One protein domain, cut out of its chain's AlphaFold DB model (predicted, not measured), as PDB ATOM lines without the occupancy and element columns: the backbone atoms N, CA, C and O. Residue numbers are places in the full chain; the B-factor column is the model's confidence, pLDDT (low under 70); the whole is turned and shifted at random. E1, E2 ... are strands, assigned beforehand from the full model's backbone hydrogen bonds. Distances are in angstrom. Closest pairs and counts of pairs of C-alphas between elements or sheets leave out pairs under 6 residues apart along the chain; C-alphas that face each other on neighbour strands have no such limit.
ATOM      1  N   ARG A 308      91.512  72.428  93.124       76.50
ATOM      2  CA  ARG A 308      91.498  73.889  93.036       76.50
ATOM      3  C   ARG A 308      91.684  74.473  94.431       76.50
ATOM      4  O   ARG A 308      90.863  74.222  95.309       76.50
ATOM      5  N   VAL A 309      92.739  75.257  94.622       83.44
ATOM      6  CA  VAL A 309      92.951  76.034  95.845       83.44
ATOM      7  C   VAL A 309      92.222  77.363  95.683       83.44
ATOM      8  O   VAL A 309      92.538  78.134  94.780       83.44
ATOM      9  N   SER A 310      91.222  77.618  96.530       81.50
ATOM     10  CA  SER A 310      90.457  78.875  96.500       81.50
ATOM     11  C   SER A 310      91.184  80.039  97.169       81.50
ATOM     12  O   SER A 310      90.741  81.172  97.055       81.50
ATOM     13  N   GLY A 311      92.255  79.751  97.907       86.88
ATOM     14  CA  GLY A 311      93.052  80.723  98.637       86.88
ATOM     15  C   GLY A 311      93.926  80.040  99.682       86.88
ATOM     16  O   GLY A 311      93.949  78.812  99.801       86.88
ATOM     17  N   PHE A 312      94.635  80.842 100.465       91.25
ATOM     18  CA  PHE A 312      95.411  80.374 101.609       91.25
ATOM     19  C   PHE A 312      94.789  80.922 102.891       91.25
ATOM     20  O   PHE A 312      94.307  82.053 102.919       91.25
ATOM     21  N   THR A 313      94.766  80.120 103.953       90.12
ATOM     22  CA  THR A 313      94.127  80.500 105.226       90.12
ATOM     23  C   THR A 313      95.122  80.996 106.263       90.12
ATOM     24  O   THR A 313      94.761  81.754 107.159       90.12
ATOM     25  N   ALA A 314      96.381  80.582 106.145       88.31
ATOM     26  CA  ALA A 314      97.439  80.949 107.068       88.31
ATOM     27  C   ALA A 314      98.780  81.034 106.341       88.31
ATOM     28  O   ALA A 314      99.037  80.278 105.402       88.31
ATOM     29  N   ALA A 315      99.637  81.933 106.824       92.50
ATOM     30  CA  ALA A 315     101.056  81.971 106.507       92.50
ATOM     31  C   ALA A 315     101.847  81.955 107.815       92.50
ATOM     32  O   ALA A 315     101.563  82.731 108.728       92.50
ATOM     33  N   THR A 316     102.845  81.085 107.909       92.31
ATOM     34  CA  THR A 316     103.743  81.004 109.061       92.31
ATOM     35  C   THR A 316     105.177  81.022 108.574       92.31
ATOM     36  O   THR A 316     105.560  80.228 107.715       92.31
ATOM     37  N   LEU A 317     105.974  81.936 109.114       90.81
ATOM     38  CA  LEU A 317     107.397  81.989 108.826       90.81
ATOM     39  C   LEU A 317     108.128  80.913 109.635       90.81
ATOM     40  O   LEU A 317     107.849  80.732 110.820       90.81
ATOM     41  N   ASP A 318     109.068  80.213 109.001       87.31
ATOM     42  CA  ASP A 318     109.945  79.269 109.688       87.31
ATOM     43  C   ASP A 318     110.653  79.968 110.862       87.31
ATOM     44  O   ASP A 318     111.273  81.013 110.648       87.31
ATOM     45  N   PRO A 319     110.630  79.409 112.084       82.25
ATOM     46  CA  PRO A 319     111.348  79.977 113.225       82.25
ATOM     47  C   PRO A 319     112.852  80.174 112.984       82.25
ATOM     48  O   PRO A 319     113.484  80.980 113.663       82.25
ATOM     49  N   LYS A 320     113.438  79.432 112.034       80.88
ATOM     50  CA  LYS A 320     114.846  79.552 111.628       80.88
ATOM     51  C   LYS A 320     115.091  80.627 110.566       80.88
ATOM     52  O   LYS A 320     116.238  80.798 110.158       80.88
ATOM     53  N   ALA A 321     114.058  81.314 110.080       78.88
ATOM     54  CA  ALA A 321     114.211  82.390 109.108       78.88
ATOM     55  C   ALA A 321     115.080  83.537 109.654       78.88
ATOM     56  O   ALA A 321     115.225  83.722 110.866       78.88
ATOM     57  N   CYS A 322     115.650  84.335 108.746       78.31
ATOM     58  CA  CYS A 322     116.324  85.580 109.108       78.31
ATOM     59  C   CYS A 322     115.395  86.441 109.990       78.31
ATOM     60  O   CYS A 322     114.270  86.729 109.589       78.31
ATOM     61  N   ARG A 323     115.874  86.896 111.163       71.44
ATOM     62  CA  ARG A 323     115.079  87.664 112.156       71.44
ATOM     63  C   ARG A 323     114.425  88.935 111.604       71.44
ATOM     64  O   ARG A 323     113.499  89.461 112.207       71.44
ATOM     65  N   THR A 324     114.962  89.453 110.511       78.06
ATOM     66  CA  THR A 324     114.534  90.683 109.847       78.06
ATOM     67  C   THR A 324     113.475  90.454 108.776       78.06
ATOM     68  O   THR A 324     112.828  91.413 108.370       78.06
ATOM     69  N   LEU A 325     113.257  89.214 108.336       83.50
ATOM     70  CA  LEU A 325     112.187  88.893 107.406       83.50
ATOM     71  C   LEU A 325     110.882  88.706 108.185       83.50
ATOM     72  O   LEU A 325     110.841  87.979 109.175       83.50
ATOM     73  N   SER A 326     109.805  89.330 107.722       85.88
ATOM     74  CA  SER A 326     108.460  89.097 108.242       85.88
ATOM     75  C   SER A 326     107.498  88.768 107.106       85.88
ATOM     76  O   SER A 326     107.680  89.199 105.967       85.88
ATOM     77  N   SER A 327     106.483  87.960 107.413       89.69
ATOM     78  CA  SER A 327     105.462  87.556 106.451       89.69
ATOM     79  C   SER A 327     104.073  87.697 107.049       89.69
ATOM     80  O   SER A 327     103.840  87.235 108.168       89.69
ATOM     81  N   LYS A 328     103.134  88.258 106.290       90.88
ATOM     82  CA  LYS A 328     101.721  88.335 106.668       90.88
ATOM     83  C   LYS A 328     100.843  88.018 105.466       90.88
ATOM     84  O   LYS A 328     101.055  88.550 104.384       90.88
ATOM     85  N   LEU A 329      99.841  87.172 105.668       91.62
ATOM     86  CA  LEU A 329      98.831  86.881 104.656       91.62
ATOM     87  C   LEU A 329      97.631  87.817 104.838       91.62
ATOM     88  O   LEU A 329      97.123  87.957 105.952       91.62
ATOM     89  N   ALA A 330      97.185  88.448 103.756       88.06
ATOM     90  CA  ALA A 330      95.965  89.246 103.706       88.06
ATOM     91  C   ALA A 330      95.180  88.884 102.436       88.06
ATOM     92  O   ALA A 330      95.516  89.309 101.332       88.06
ATOM     93  N   GLY A 331      94.146  88.051 102.584       85.38
ATOM     94  CA  GLY A 331      93.463  87.452 101.434       85.38
ATOM     95  C   GLY A 331      94.428  86.594 100.607       85.38
ATOM     96  O   GLY A 331      95.134  85.754 101.156       85.38
ATOM     97  N   GLU A 332      94.492  86.836  99.298       85.25
ATOM     98  CA  GLU A 332      95.426  86.166  98.376       85.25
ATOM     99  C   GLU A 332      96.794  86.872  98.266       85.25
ATOM    100  O   GLU A 332      97.616  86.530  97.412       85.25
ATOM    101  N   GLN A 333      97.052  87.874  99.115       90.25
ATOM    102  CA  GLN A 333      98.294  88.643  99.104       90.25
ATOM    103  C   GLN A 333      99.215  88.194 100.237       90.25
ATOM    104  O   GLN A 333      98.867  88.274 101.419       90.25
ATOM    105  N   LEU A 334     100.414  87.741  99.876       91.44
ATOM    106  CA  LEU A 334     101.488  87.470 100.821       91.44
ATOM    107  C   LEU A 334     102.394  88.698 100.911       91.44
ATOM    108  O   LEU A 334     103.214  88.952 100.026       91.44
ATOM    109  N   HIS A 335     102.245  89.438 102.004       90.56
ATOM    110  CA  HIS A 335     103.094  90.568 102.349       90.56
ATOM    111  C   HIS A 335     104.403  90.046 102.919       90.56
ATOM    112  O   HIS A 335     104.393  89.331 103.924       90.56
ATOM    113  N   ILE A 336     105.514  90.426 102.300       87.75
ATOM    114  CA  ILE A 336     106.857  90.114 102.775       87.75
ATOM    115  C   ILE A 336     107.585  91.422 103.027       87.75
ATOM    116  O   ILE A 336     107.868  92.163 102.087       87.75
ATOM    117  N   ASP A 337     107.915  91.690 104.285       85.75
ATOM    118  CA  ASP A 337     108.822  92.779 104.626       85.75
ATOM    119  C   ASP A 337     110.208  92.219 104.933       85.75
ATOM    120  O   ASP A 337     110.368  91.224 105.643       85.75
ATOM    121  N   CYS A 338     111.212  92.866 104.358       80.44
ATOM    122  CA  CYS A 338     112.600  92.557 104.617       80.44
ATOM    123  C   CYS A 338     113.466  93.807 104.440       80.44
ATOM    124  O   CYS A 338     113.675  94.278 103.309       80.44
ATOM    125  N   PRO A 339     114.001  94.343 105.547       76.62
ATOM    126  CA  PRO A 339     114.876  95.499 105.525       76.62
ATOM    127  C   PRO A 339     116.256  95.153 104.944       76.62
ATOM    128  O   PRO A 339     116.882  96.018 104.335       76.62
ATOM    129  N   ASN A 340     116.711  93.893 105.037       79.75
ATOM    130  CA  ASN A 340     117.990  93.461 104.469       79.75
ATOM    131  C   ASN A 340     117.812  92.678 103.162       79.75
ATOM    132  O   ASN A 340     117.046  91.726 103.037       79.75
ATOM    133  N   THR A 341     118.596  93.060 102.159       74.25
ATOM    134  CA  THR A 341     118.383  92.663 100.760       74.25
ATOM    135  C   THR A 341     119.034  91.342 100.372       74.25
ATOM    136  O   THR A 341     119.158  91.061  99.186       74.25
ATOM    137  N   LEU A 342     119.518  90.584 101.352       79.06
ATOM    138  CA  LEU A 342     120.073  89.243 101.179       79.06
ATOM    139  C   LEU A 342     119.394  88.225 102.103       79.06
ATOM    140  O   LEU A 342     119.804  87.064 102.122       79.06
ATOM    141  N   ASP A 343     118.372  88.649 102.853       84.00
ATOM    142  CA  ASP A 343     117.663  87.780 103.783       84.00
ATOM    143  C   ASP A 343     116.959  86.644 103.053       84.00
ATOM    144  O   ASP A 343     116.437  86.810 101.946       84.00
ATOM    145  N   GLN A 344     116.923  85.488 103.709       88.56
ATOM    146  CA  GLN A 344     116.186  84.322 103.254       88.56
ATOM    147  C   GLN A 344     115.232  83.836 104.342       88.56
ATOM    148  O   GLN A 344     115.508  83.922 105.541       88.56
ATOM    149  N   GLY A 345     114.096  83.305 103.907       89.88
ATOM    150  CA  GLY A 345     113.057  82.785 104.785       89.88
ATOM    151  C   GLY A 345     112.260  81.696 104.090       89.88
ATOM    152  O   GLY A 345     112.081  81.740 102.875       89.88
ATOM    153  N   THR A 346     111.772  80.728 104.860       92.12
ATOM    154  CA  THR A 346     110.767  79.780 104.375       92.12
ATOM    155  C   THR A 346     109.417  80.172 104.948       92.12
ATOM    156  O   THR A 346     109.263  80.222 106.165       92.12
ATOM    157  N   VAL A 347     108.443  80.436 104.085       93.06
ATOM    158  CA  VAL A 347     107.052  80.684 104.471       93.06
ATOM    159  C   VAL A 347     106.244  79.420 104.204       93.06
ATOM    160  O   VAL A 347     106.256  78.896 103.092       93.06
ATOM    161  N   TYR A 348     105.543  78.935 105.221       93.31
ATOM    162  CA  TYR A 348     104.588  77.838 105.118       93.31
ATOM    163  C   TYR A 348     103.184  78.414 104.955       93.31
ATOM    164  O   TYR A 348     102.734  79.200 105.787       93.31
ATOM    165  N   LEU A 349     102.505  78.026 103.883       93.50
ATOM    166  CA  LEU A 349     101.143  78.420 103.558       93.50
ATOM    167  C   LEU A 349     100.218  77.210 103.683       93.50
ATOM    168  O   LEU A 349     100.512  76.147 103.136       93.50
ATOM    169  N   THR A 350      99.079  77.386 104.346       91.25
ATOM    170  CA  THR A 350      98.022  76.363 104.397       91.25
ATOM    171  C   THR A 350      96.978  76.681 103.339       91.25
ATOM    172  O   THR A 350      96.375  77.755 103.366       91.25
ATOM    173  N   ALA A 351      96.778  75.770 102.387       89.50
ATOM    174  CA  ALA A 351      95.803  75.949 101.322       89.50
ATOM    175  C   ALA A 351      94.380  75.686 101.826       89.50
ATOM    176  O   ALA A 351      94.133  74.785 102.630       89.50
ATOM    177  N   GLN A 352      93.429  76.450 101.301       85.19
ATOM    178  CA  GLN A 352      92.012  76.193 101.485       85.19
ATOM    179  C   GLN A 352      91.546  75.181 100.434       85.19
ATOM    180  O   GLN A 352      91.417  75.506  99.252       85.19
ATOM    181  N   ALA A 353      91.328  73.938 100.865       71.69
ATOM    182  CA  ALA A 353      90.666  72.924 100.051       71.69
ATOM    183  C   ALA A 353      89.139  73.108 100.084       71.69
ATOM    184  O   ALA A 353      88.597  73.764 100.978       71.69
ATOM    185  N   ALA A 354      88.442  72.507  99.115       68.75
ATOM    186  CA  ALA A 354      86.984  72.456  99.114       68.75
ATOM    187  C   ALA A 354      86.470  71.789 100.402       68.75
ATOM    188  O   ALA A 354      86.986  70.751 100.820       68.75
ATOM    189  N   VAL A 355      85.451  72.388 101.022       67.44
ATOM    190  CA  VAL A 355      84.810  71.808 102.206       67.44
ATOM    191  C   VAL A 355      84.072  70.540 101.769       67.44
ATOM    192  O   VAL A 355      83.258  70.618 100.847       67.44
ATOM    193  N   PRO A 356      84.328  69.381 102.398       67.31
ATOM    194  CA  PRO A 356      83.615  68.159 102.067       67.31
ATOM    195  C   PRO A 356      82.131  68.335 102.402       67.31
ATOM    196  O   PRO A 356      81.753  68.441 103.567       67.31
ATOM    197  N   SER A 357      81.288  68.387 101.373       68.12
ATOM    198  CA  SER A 357      79.837  68.267 101.504       68.12
ATOM    199  C   SER A 357      79.407  66.846 101.139       68.12
ATOM    200  O   SER A 357      80.146  66.108 100.485       68.12
ATOM    201  N   SER A 358      78.191  66.461 101.526       64.94
ATOM    202  CA  SER A 358      77.591  65.176 101.136       64.94
ATOM    203  C   SER A 358      77.405  65.019  99.620       64.94
ATOM    204  O   SER A 358      77.150  63.915  99.149       64.94
ATOM    205  N   GLU A 359      77.534  66.106  98.857       68.19
ATOM    206  CA  GLU A 359      77.424  66.112  97.398       68.19
ATOM    207  C   GLU A 359      78.781  66.052  96.686       68.19
ATOM    208  O   GLU A 359      78.828  65.929  95.459       68.19
ATOM    209  N   CYS A 360      79.889  66.152  97.427       80.44
ATOM    210  CA  CYS A 360      81.222  66.039  96.855       80.44
ATOM    211  C   CYS A 360      81.591  64.565  96.647       80.44
ATOM    212  O   CYS A 360      81.423  63.718  97.524       80.44
ATOM    213  N   LEU A 361      82.159  64.269  95.485       87.81
ATOM    214  CA  LEU A 361      82.664  62.958  95.112       87.81
ATOM    215  C   LEU A 361      84.190  62.944  95.205       87.81
ATOM    216  O   LEU A 361      84.856  63.890  94.789       87.81
ATOM    217  N   VAL A 362      84.751  61.838  95.690       89.38
ATOM    218  CA  VAL A 362      86.188  61.578  95.572       89.38
ATOM    219  C   VAL A 362      86.491  60.988  94.194       89.38
ATOM    220  O   VAL A 362      86.065  59.873  93.896       89.38
ATOM    221  N   ILE A 363      87.247  61.723  93.378       91.50
ATOM    222  CA  ILE A 363      87.735  61.294  92.059       91.50
ATOM    223  C   ILE A 363      89.242  61.029  92.148       91.50
ATOM    224  O   ILE A 363      89.971  61.729  92.853       91.50
ATOM    225  N   GLN A 364      89.717  60.011  91.434       92.12
ATOM    226  CA  GLN A 364      91.138  59.715  91.275       92.12
ATOM    227  C   GLN A 364      91.617  60.179  89.895       92.12
ATOM    228  O   GLN A 364      91.012  59.828  88.888       92.12
ATOM    229  N   SER A 365      92.705  60.951  89.831       91.94
ATOM    230  CA  SER A 365      93.299  61.398  88.561       91.94
ATOM    231  C   SER A 365      94.391  60.426  88.111       91.94
ATOM    232  O   SER A 365      95.343  60.174  88.854       91.94
ATOM    233  N   LEU A 366      94.257  59.866  86.906       93.06
ATOM    234  CA  LEU A 366      95.228  58.923  86.350       93.06
ATOM    235  C   LEU A 366      96.410  59.566  85.599       93.06
ATOM    236  O   LEU A 366      97.519  59.040  85.744       93.06
ATOM    237  N   PRO A 367      96.240  60.654  84.816       92.12
ATOM    238  CA  PRO A 367      97.346  61.255  84.079       92.12
ATOM    239  C   PRO A 367      98.542  61.596  84.969       92.12
ATOM    240  O   PRO A 367      98.409  61.938  86.148       92.12
ATOM    241  N   ALA A 368      99.748  61.532  84.409       87.31
ATOM    242  CA  ALA A 368     100.928  61.981  85.122       87.31
ATOM    243  C   ALA A 368     100.860  63.492  85.359       87.31
ATOM    244  O   ALA A 368     100.462  64.239  84.476       87.31
ATOM    245  N   HIS A 369     101.248  63.953  86.544       87.31
ATOM    246  CA  HIS A 369     101.170  65.370  86.888       87.31
ATOM    247  C   HIS A 369     102.574  65.958  86.939       87.31
ATOM    248  O   HIS A 369     103.473  65.384  87.554       87.31
ATOM    249  N   THR A 370     102.743  67.125  86.331       85.62
ATOM    250  CA  THR A 370     103.931  67.962  86.482       85.62
ATOM    251  C   THR A 370     103.496  69.308  87.034       85.62
ATOM    252  O   THR A 370     102.482  69.859  86.613       85.62
ATOM    253  N   LEU A 371     104.230  69.828  88.009       85.75
ATOM    254  CA  LEU A 371     103.946  71.125  88.604       85.75
ATOM    255  C   LEU A 371     104.945  72.145  88.069       85.75
ATOM    256  O   LEU A 371     106.151  71.902  88.104       85.75
ATOM    257  N   ARG A 372     104.450  73.289  87.606       85.88
ATOM    258  CA  ARG A 372     105.271  74.432  87.208       85.88
ATOM    259  C   ARG A 372     104.856  75.664  87.995       85.88
ATOM    260  O   ARG A 372     103.673  75.880  88.242       85.88
ATOM    261  N   LEU A 373     105.849  76.446  88.395       87.06
ATOM    262  CA  LEU A 373     105.661  77.788  88.923       87.06
ATOM    263  C   LEU A 373     105.792  78.765  87.754       87.06
ATOM    264  O   LEU A 373     106.829  78.793  87.093       87.06
ATOM    265  N   GLU A 374     104.755  79.550  87.510       87.62
ATOM    266  CA  GLU A 374     104.740  80.638  86.538       87.62
ATOM    267  C   GLU A 374     104.678  81.969  87.303       87.62
ATOM    268  O   GLU A 374     104.031  82.073  88.345       87.62
ATOM    269  N   SER A 375     105.389  82.988  86.821       82.00
ATOM    270  CA  SER A 375     105.400  84.322  87.431       82.00
ATOM    271  C   SER A 375     105.208  85.382  86.358       82.00
ATOM    272  O   SER A 375     106.007  85.456  85.420       82.00
ATOM    273  N   ALA A 376     104.170  86.203  86.487       70.38
ATOM    274  CA  ALA A 376     103.881  87.245  85.514       70.38
ATOM    275  C   ALA A 376     104.747  88.490  85.768       70.38
ATOM    276  O   ALA A 376     104.790  89.022  86.873       70.38
ATOM    277  N   GLY A 377     105.424  88.984  84.728       61.47
ATOM    278  CA  GLY A 377     105.927  90.363  84.700       61.47
ATOM    279  C   GLY A 377     107.246  90.670  85.422       61.47
ATOM    280  O   GLY A 377     107.621  91.838  85.452       61.47
ATOM    281  N   ALA A 378     107.992  89.687  85.947       58.81
ATOM    282  CA  ALA A 378     109.318  89.935  86.531       58.81
ATOM    283  C   ALA A 378     110.417  89.049  85.910       58.81
ATOM    284  O   ALA A 378     110.247  87.833  85.848       58.81
ATOM    285  N   PRO A 379     111.581  89.611  85.518       58.06
ATOM    286  CA  PRO A 379     112.712  88.828  85.011       58.06
ATOM    287  C   PRO A 379     113.386  87.964  86.092       58.06
ATOM    288  O   PRO A 379     114.212  87.112  85.775       58.06
ATOM    289  N   VAL A 380     113.060  88.178  87.375       69.56
ATOM    290  CA  VAL A 380     113.654  87.472  88.514       69.56
ATOM    291  C   VAL A 380     112.596  87.240  89.596       69.56
ATOM    292  O   VAL A 380     112.116  88.193  90.209       69.56
ATOM    293  N   SER A 381     112.267  85.975  89.865       79.06
ATOM    294  CA  SER A 381     111.370  85.589  90.962       79.06
ATOM    295  C   SER A 381     112.086  85.669  92.328       79.06
ATOM    296  O   SER A 381     113.231  85.227  92.440       79.06
ATOM    297  N   PRO A 382     111.439  86.198  93.386       83.62
ATOM    298  CA  PRO A 382     111.920  86.146  94.771       83.62
ATOM    299  C   PRO A 382     111.800  84.735  95.370       83.62
ATOM    300  O   PRO A 382     112.331  84.480  96.450       83.62
ATOM    301  N   ILE A 383     111.097  83.824  94.690       88.81
ATOM    302  CA  ILE A 383     110.923  82.431  95.096       88.81
ATOM    303  C   ILE A 383     112.128  81.632  94.600       88.81
ATOM    304  O   ILE A 383     112.338  81.491  93.397       88.81
ATOM    305  N   LEU A 384     112.915  81.106  95.539       88.38
ATOM    306  CA  LEU A 384     114.061  80.237  95.271       88.38
ATOM    307  C   LEU A 384     113.657  78.775  95.063       88.38
ATOM    308  O   LEU A 384     114.241  78.087  94.236       88.38
ATOM    309  N   ASP A 385     112.704  78.293  95.860       88.94
ATOM    310  CA  ASP A 385     112.194  76.919  95.823       88.94
ATOM    311  C   ASP A 385     110.736  76.927  96.307       88.94
ATOM    312  O   ASP A 385     110.354  77.755  97.141       88.94
ATOM    313  N   SER A 386     109.922  76.005  95.798       89.88
ATOM    314  CA  SER A 386     108.541  75.820  96.244       89.88
ATOM    315  C   SER A 386     108.207  74.340  96.334       89.88
ATOM    316  O   SER A 386     108.476  73.592  95.393       89.88
ATOM    317  N   ARG A 387     107.586  73.913  97.437       90.12
ATOM    318  CA  ARG A 387     107.186  72.514  97.638       90.12
ATOM    319  C   ARG A 387     105.785  72.400  98.178       90.12
ATOM    320  O   ARG A 387     105.417  73.123  99.097       90.12
ATOM    321  N   TRP A 388     105.051  71.436  97.644       88.25
ATOM    322  CA  TRP A 388     103.745  71.078  98.161       88.25
ATOM    323  C   TRP A 388     103.800  69.797  98.981       88.25
ATOM    324  O   TRP A 388     104.523  68.854  98.646       88.25
ATOM    325  N   THR A 389     103.005  69.766 100.042       86.81
ATOM    326  CA  THR A 389     102.859  68.628 100.953       86.81
ATOM    327  C   THR A 389     101.392  68.437 101.342       86.81
ATOM    328  O   THR A 389     100.543  69.278 101.048       86.81
ATOM    329  N   GLY A 390     101.084  67.310 101.989       82.94
ATOM    330  CA  GLY A 390      99.727  66.988 102.434       82.94
ATOM    331  C   GLY A 390      98.846  66.371 101.345       82.94
ATOM    332  O   GLY A 390      99.337  65.842 100.347       82.94
ATOM    333  N   SER A 391      97.535  66.400 101.571       78.81
ATOM    334  CA  SER A 391      96.501  65.870 100.685       78.81
ATOM    335  C   SER A 391      95.319  66.831 100.611       78.81
ATOM    336  O   SER A 391      94.962  67.478 101.593       78.81
ATOM    337  N   ALA A 392      94.664  66.878  99.451       76.00
ATOM    338  CA  ALA A 392      93.398  67.587  99.295       76.00
ATOM    339  C   ALA A 392      92.228  66.866  99.988       76.00
ATOM    340  O   ALA A 392      91.180  67.473 100.185       76.00
ATOM    341  N   THR A 393      92.396  65.584 100.336       73.19
ATOM    342  CA  THR A 393      91.340  64.746 100.922       73.19
ATOM    343  C   THR A 393      91.589  64.306 102.362       73.19
ATOM    344  O   THR A 393      90.673  63.787 102.993       73.19
ATOM    345  N   ASP A 394      92.801  64.500 102.894       78.25
ATOM    346  CA  ASP A 394      93.162  64.115 104.266       78.25
ATOM    347  C   ASP A 394      93.120  65.353 105.178       78.25
ATOM    348  O   ASP A 394      94.058  66.154 105.151       78.25
ATOM    349  N   PRO A 395      92.068  65.538 105.997       77.38
ATOM    350  CA  PRO A 395      91.962  66.704 106.870       77.38
ATOM    351  C   PRO A 395      93.051  66.737 107.952       77.38
ATOM    352  O   PRO A 395      93.366  67.814 108.453       77.38
ATOM    353  N   ALA A 396      93.658  65.595 108.304       83.75
ATOM    354  CA  ALA A 396      94.758  65.548 109.265       83.75
ATOM    355  C   ALA A 396      96.089  66.022 108.656       83.75
ATOM    356  O   ALA A 396      97.025  66.362 109.381       83.75
ATOM    357  N   ARG A 397      96.191  66.039 107.323       85.06
ATOM    358  CA  ARG A 397      97.369  66.489 106.574       85.06
ATOM    359  C   ARG A 397      96.917  67.382 105.417       85.06
ATOM    360  O   ARG A 397      97.014  66.953 104.263       85.06
ATOM    361  N   PRO A 398      96.413  68.596 105.707       84.31
ATOM    362  CA  PRO A 398      95.877  69.481 104.685       84.31
ATOM    363  C   PRO A 398      96.955  69.867 103.676       84.31
ATOM    364  O   PRO A 398      98.154  69.823 103.962       84.31
ATOM    365  N   LEU A 399      96.512  70.260 102.486       87.88
ATOM    366  CA  LEU A 399      97.403  70.710 101.433       87.88
ATOM    367  C   LEU A 399      98.190  71.953 101.895       87.88
ATOM    368  O   LEU A 399      97.609  72.984 102.232       87.88
ATOM    369  N   GLY A 400      99.517  71.845 101.911       90.88
ATOM    370  CA  GLY A 400     100.432  72.902 102.339       90.88
ATOM    371  C   GLY A 400     101.422  73.274 101.240       90.88
ATOM    372  O   GLY A 400     101.843  72.416 100.464       90.88
ATOM    373  N   LEU A 401     101.806  74.548 101.191       92.25
ATOM    374  CA  LEU A 401     102.797  75.101 100.272       92.25
ATOM    375  C   LEU A 401     103.935  75.755 101.061       92.25
ATOM    376  O   LEU A 401     103.736  76.737 101.768       92.25
ATOM    377  N   SER A 402     105.145  75.232 100.915       92.88
ATOM    378  CA  SER A 402     106.371  75.828 101.440       92.88
ATOM    379  C   SER A 402     107.042  76.669 100.362       92.88
ATOM    380  O   SER A 402     107.378  76.144  99.301       92.88
ATOM    381  N   LEU A 403     107.281  77.949 100.645       92.62
ATOM    382  CA  LEU A 403     107.974  78.889  99.768       92.62
ATOM    383  C   LEU A 403     109.294  79.311 100.391       92.62
ATOM    384  O   LEU A 403     109.302  79.968 101.430       92.62
ATOM    385  N   ARG A 404     110.411  78.986  99.742       91.56
ATOM    386  CA  ARG A 404     111.707  79.560 100.102       91.56
ATOM    387  C   ARG A 404     111.878  80.871  99.353       91.56
ATOM    388  O   ARG A 404     111.939  80.880  98.127       91.56
ATOM    389  N   LEU A 405     111.977  81.963 100.091       90.25
ATOM    390  CA  LEU A 405     112.076  83.317  99.567       90.25
ATOM    391  C   LEU A 405     113.481  83.879  99.788       90.25
ATOM    392  O   LEU A 405     114.128  83.577 100.794       90.25
ATOM    393  N   GLN A 406     113.934  84.719  98.860       87.69
ATOM    394  CA  GLN A 406     115.122  85.551  99.019       87.69
ATOM    395  C   GLN A 406     114.787  87.005  98.719       87.69
ATOM    396  O   GLN A 406     114.327  87.346  97.629       87.69
ATOM    397  N   CYS A 407     115.102  87.868  99.673       81.31
ATOM    398  CA  CYS A 407     114.970  89.301  99.508       81.31
ATOM    399  C   CYS A 407     115.992  89.844  98.520       81.31
ATOM    400  O   CYS A 407     117.113  89.349  98.425       81.31
ATOM    401  N   ARG A 408     115.588  90.866  97.760       75.69
ATOM    402  CA  ARG A 408     116.434  91.535  96.765       75.69
ATOM    403  C   ARG A 408     116.168  93.036  96.769       75.69
ATOM    404  O   ARG A 408     115.040  93.467  96.988       75.69
ATOM    405  N   ARG A 409     117.202  93.840  96.479       69.81
ATOM    406  CA  ARG A 409     117.079  95.310  96.334       69.81
ATOM    407  C   ARG A 409     116.122  95.720  95.223       69.81
ATOM    408  O   ARG A 409     115.436  96.719  95.362       69.81
ATOM    409  N   SER A 410     116.073  94.943  94.144       67.38
ATOM    410  CA  SER A 410     115.207  95.190  92.987       67.38
ATOM    411  C   SER A 410     113.721  94.930  93.264       67.38
ATOM    412  O   SER A 410     112.907  95.037  92.354       67.38
ATOM    413  N   TRP A 411     113.361  94.538  94.488       71.12
ATOM    414  CA  TRP A 411     112.002  94.170  94.856       71.12
ATOM    415  C   TRP A 411     111.248  95.393  95.395       71.12
ATOM    416  O   TRP A 411     111.153  95.608  96.601       71.12
ATOM    417  N   SER A 412     110.744  96.222  94.478       68.62
ATOM    418  CA  SER A 412     109.822  97.326  94.770       68.62
ATOM    419  C   SER A 412     108.431  96.969  94.247       68.62
ATOM    420  O   SER A 412     108.051  97.357  93.145       68.62
ATOM    421  N   LEU A 413     107.698  96.165  95.014       72.25
ATOM    422  CA  LEU A 413     106.346  95.717  94.674       72.25
ATOM    423  C   LEU A 413     105.359  96.202  95.745       72.25
ATOM    424  O   LEU A 413     104.974  95.401  96.597       72.25
ATOM    425  N   PRO A 414     105.007  97.502  95.756       75.31
ATOM    426  CA  PRO A 414     104.119  98.065  96.763       75.31
ATOM    427  C   PRO A 414     102.714  97.449  96.697       75.31
ATOM    428  O   PRO A 414     101.994  97.556  95.696       75.31
ATOM    429  N   CYS A 415     102.288  96.854  97.811       69.31
ATOM    430  CA  CYS A 415     100.906  96.409  97.985       69.31
ATOM    431  C   CYS A 415      99.949  97.628  98.009       69.31
ATOM    432  O   CYS A 415     100.315  98.675  98.544       69.31
ATOM    433  N   PRO A 416      98.702  97.541  97.503       61.88
ATOM    434  CA  PRO A 416      98.071  96.414  96.810       61.88
ATOM    435  C   PRO A 416      98.142  96.513  95.273       61.88
ATOM    436  O   PRO A 416      97.625  95.637  94.589       61.88
ATOM    437  N   LYS A 417      98.709  97.597  94.716       67.69
ATOM    438  CA  LYS A 417      98.614  97.927  93.278       67.69
ATOM    439  C   LYS A 417      99.709  97.294  92.415       67.69
ATOM    440  O   LYS A 417      99.521  97.189  91.207       67.69
ATOM    441  N   GLN A 418     100.846  96.922  93.000       73.06
ATOM    442  CA  GLN A 418     101.986  96.340  92.294       73.06
ATOM    443  C   GLN A 418     102.480  95.130  93.089       73.06
ATOM    444  O   GLN A 418     103.148  95.275  94.105       73.06
ATOM    445  N   GLY A 419     102.122  93.929  92.647       79.69
ATOM    446  CA  GLY A 419     102.561  92.671  93.247       79.69
ATOM    447  C   GLY A 419     103.056  91.708  92.177       79.69
ATOM    448  O   GLY A 419     102.699  91.833  91.008       79.69
ATOM    449  N   LEU A 420     103.894  90.756  92.574       86.81
ATOM    450  CA  LEU A 420     104.304  89.658  91.716       86.81
ATOM    451  C   LEU A 420     103.224  88.593  91.792       86.81
ATOM    452  O   LEU A 420     103.109  87.889  92.797       86.81
ATOM    453  N   GLU A 421     102.456  88.474  90.722       89.19
ATOM    454  CA  GLU A 421     101.531  87.366  90.565       89.19
ATOM    455  C   GLU A 421     102.316  86.101  90.243       89.19
ATOM    456  O   GLU A 421     103.055  86.029  89.254       89.19
ATOM    457  N   VAL A 422     102.147  85.098  91.097       90.00
ATOM    458  CA  VAL A 422     102.648  83.754  90.854       90.00
ATOM    459  C   VAL A 422     101.489  82.783  90.770       90.00
ATOM    460  O   VAL A 422     100.532  82.842  91.547       90.00
ATOM    461  N   SER A 423     101.585  81.866  89.821       90.25
ATOM    462  CA  SER A 423     100.634  80.786  89.634       90.25
ATOM    463  C   SER A 423     101.366  79.454  89.663       90.25
ATOM    464  O   SER A 423     102.396  79.248  89.022       90.25
ATOM    465  N   TRP A 424     100.815  78.516  90.422       90.31
ATOM    466  CA  TRP A 424     101.200  77.118  90.321       90.31
ATOM    467  C   TRP A 424     100.283  76.466  89.309       90.31
ATOM    468  O   TRP A 424      99.074  76.383  89.527       90.31
ATOM    469  N   ARG A 425     100.856  75.996  88.206       89.62
ATOM    470  CA  ARG A 425     100.124  75.318  87.146       89.62
ATOM    471  C   ARG A 425     100.487  73.846  87.127       89.62
ATOM    472  O   ARG A 425     101.654  73.473  87.005       89.62
ATOM    473  N   VAL A 426      99.473  73.001  87.249       89.31
ATOM    474  CA  VAL A 426      99.618  71.558  87.073       89.31
ATOM    475  C   VAL A 426      99.392  71.248  85.602       89.31
ATOM    476  O   VAL A 426      98.358  71.611  85.051       89.31
ATOM    477  N   SER A 427     100.359  70.601  84.960       89.81
ATOM    478  CA  SER A 427     100.227  70.078  83.599       89.81
ATOM    479  C   SER A 427     100.103  68.559  83.635       89.81
ATOM    480  O   SER A 427     100.841  67.889  84.363       89.81
ATOM    481  N   PHE A 428      99.190  68.022  82.835       90.56
ATOM    482  CA  PHE A 428      98.927  66.595  82.714       90.56
ATOM    483  C   PHE A 428      99.760  66.017  81.562       90.56
ATOM    484  O   PHE A 428      99.589  66.382  80.398       90.56
ATOM    485  N   ASP A 429     100.706  65.147  81.902       90.12
ATOM    486  CA  ASP A 429     101.662  64.537  80.986       90.12
ATOM    487  C   ASP A 429     101.173  63.159  80.519       90.12
ATOM    488  O   ASP A 429     101.416  62.109  81.126       90.12
ATOM    489  N   ALA A 490      96.842  76.989  92.172       88.81
ATOM    490  CA  ALA A 490      96.811  78.075  93.134       88.81
ATOM    491  C   ALA A 490      97.415  79.330  92.509       88.81
ATOM    492  O   ALA A 490      98.304  79.243  91.654       88.81
ATOM    493  N   ARG A 491      96.964  80.491  92.974       90.69
ATOM    494  CA  ARG A 491      97.552  81.789  92.656       90.69
ATOM    495  C   ARG A 491      97.848  82.526  93.952       90.69
ATOM    496  O   ARG A 491      97.162  82.324  94.952       90.69
ATOM    497  N   LEU A 492      98.901  83.326  93.939       90.94
ATOM    498  CA  LEU A 492      99.297  84.158  95.063       90.94
ATOM    499  C   LEU A 492      99.917  85.440  94.525       90.94
ATOM    500  O   LEU A 492     100.696  85.402  93.572       90.94
ATOM    501  N   THR A 493      99.631  86.560  95.174       90.12
ATOM    502  CA  THR A 493     100.318  87.819  94.888       90.12
ATOM    503  C   THR A 493     101.349  88.070  95.978       90.12
ATOM    504  O   THR A 493     100.991  88.281  97.135       90.12
ATOM    505  N   LEU A 494     102.636  88.047  95.630       89.19
ATOM    506  CA  LEU A 494     103.701  88.446  96.551       89.19
ATOM    507  C   LEU A 494     103.931  89.946  96.428       89.19
ATOM    508  O   LEU A 494     104.193  90.450  95.336       89.19
ATOM    509  N   CYS A 495     103.882  90.659  97.542       87.19
ATOM    510  CA  CYS A 495     104.142  92.089  97.550       87.19
ATOM    511  C   CYS A 495     104.929  92.494  98.799       87.19
ATOM    512  O   CYS A 495     104.995  91.761  99.789       87.19
ATOM    513  N   LYS A 496     105.569  93.657  98.720       83.69
ATOM    514  CA  LYS A 496     106.343  94.262  99.797       83.69
ATOM    515  C   LYS A 496     105.579  95.501 100.290       83.69
ATOM    516  O   LYS A 496     105.245  96.337  99.449       83.69
TER     517      LYS A 496
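What this domain is: This is residues 308 to 429 and 490 to 496 of the 497 residues of an uncharacterized protein of Candidatus Solibacter sp (UniProt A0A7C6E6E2). Two strongly twisted sheets lie face to face as a sandwich: E2, E3, E10, E9 and E6 make one, curled like part of a barrel, and E1, E4, E8 and E7 make the other. The sheets come close at both edges, E1 by E2 and E6 near E7, while E5 lies away from both at one end of the long axis and turns into E6. The printed part has 129 residues, no named helix and ten strands, E1 to E10 along the chain, and its class is all strand. The five-strand sheet is mixed and the four-strand sheet is all antiparallel. The whole is compact, with a radius of gyration of the C-alphas of 15.7 A, and elongated, spanning 48 by 30 by 26 A.

How they stand to each other: Start at E1, residues 312 to 317, an edge strand; beside it, in order, you find E4, residues 344 to 351, E8, residues 400 to 406, and E7, residues 383 to 389. Look for N 316 and O 348 at 2.8 A between E1 and E4, N 347 and O 403 at 2.8 A between E4 and E8, and N 387 and O 402 at 2.9 A in the hairpin of E7 and E8, each within hydrogen-bond range. The other sheet runs E2, residues 326 to 330, E3, residues 333 to 337, E10, residues 490 to 495, E9, residues 420 to 429, and E6, residues 368 to 375. E2 and E3 form a hairpin, with N 328 and O 335 2.9 A apart. E3 and E10 are parallel, with N 334 and O 493 2.9 A apart. E10 and E9 are antiparallel, with N 422 and O 492 2.9 A apart, and so are E9 and E6, with N 425 and O 372 2.8 A apart. The parts of the two sheets that face each other are 8.8 A centre to centre, their strands at 37 degrees. The closest C-alphas of E1 and E2, Ala 315 and Leu 329, are 5.7 A apart. E6 and E7 are near each other, with 7 pairs of C-alphas within 10 A. E5, residues 360 to 365, pairs with no named strand and runs on into E6 at 100 degrees.

Where its parts are: Find C-alpha 312 at (95.411, 80.374, 101.609), where E1 begins. E4 is 22.1 A long, E6 22.9 A and E8 19.7 A. E9, the longest at 27.4 A, ends at C-alpha 429, (101.662, 64.537, 80.986). E10 ends at C-alpha 495, (104.142, 92.089, 97.550).

The domain as a whole: The C-alphas farthest apart, those of Ser 358 and Arg 409, are 49.9 A apart. Residues 430 to 489 are cut out, and C-alphas 429 and 490 stand 18.8 A apart. The link from E8 to E9, residues 407 to 419, is long. Mean pLDDT of the printed part is 83.3; residues 354 to 359, 377 to 380, 409 to 410, 412 and 415 to 417 are under 70.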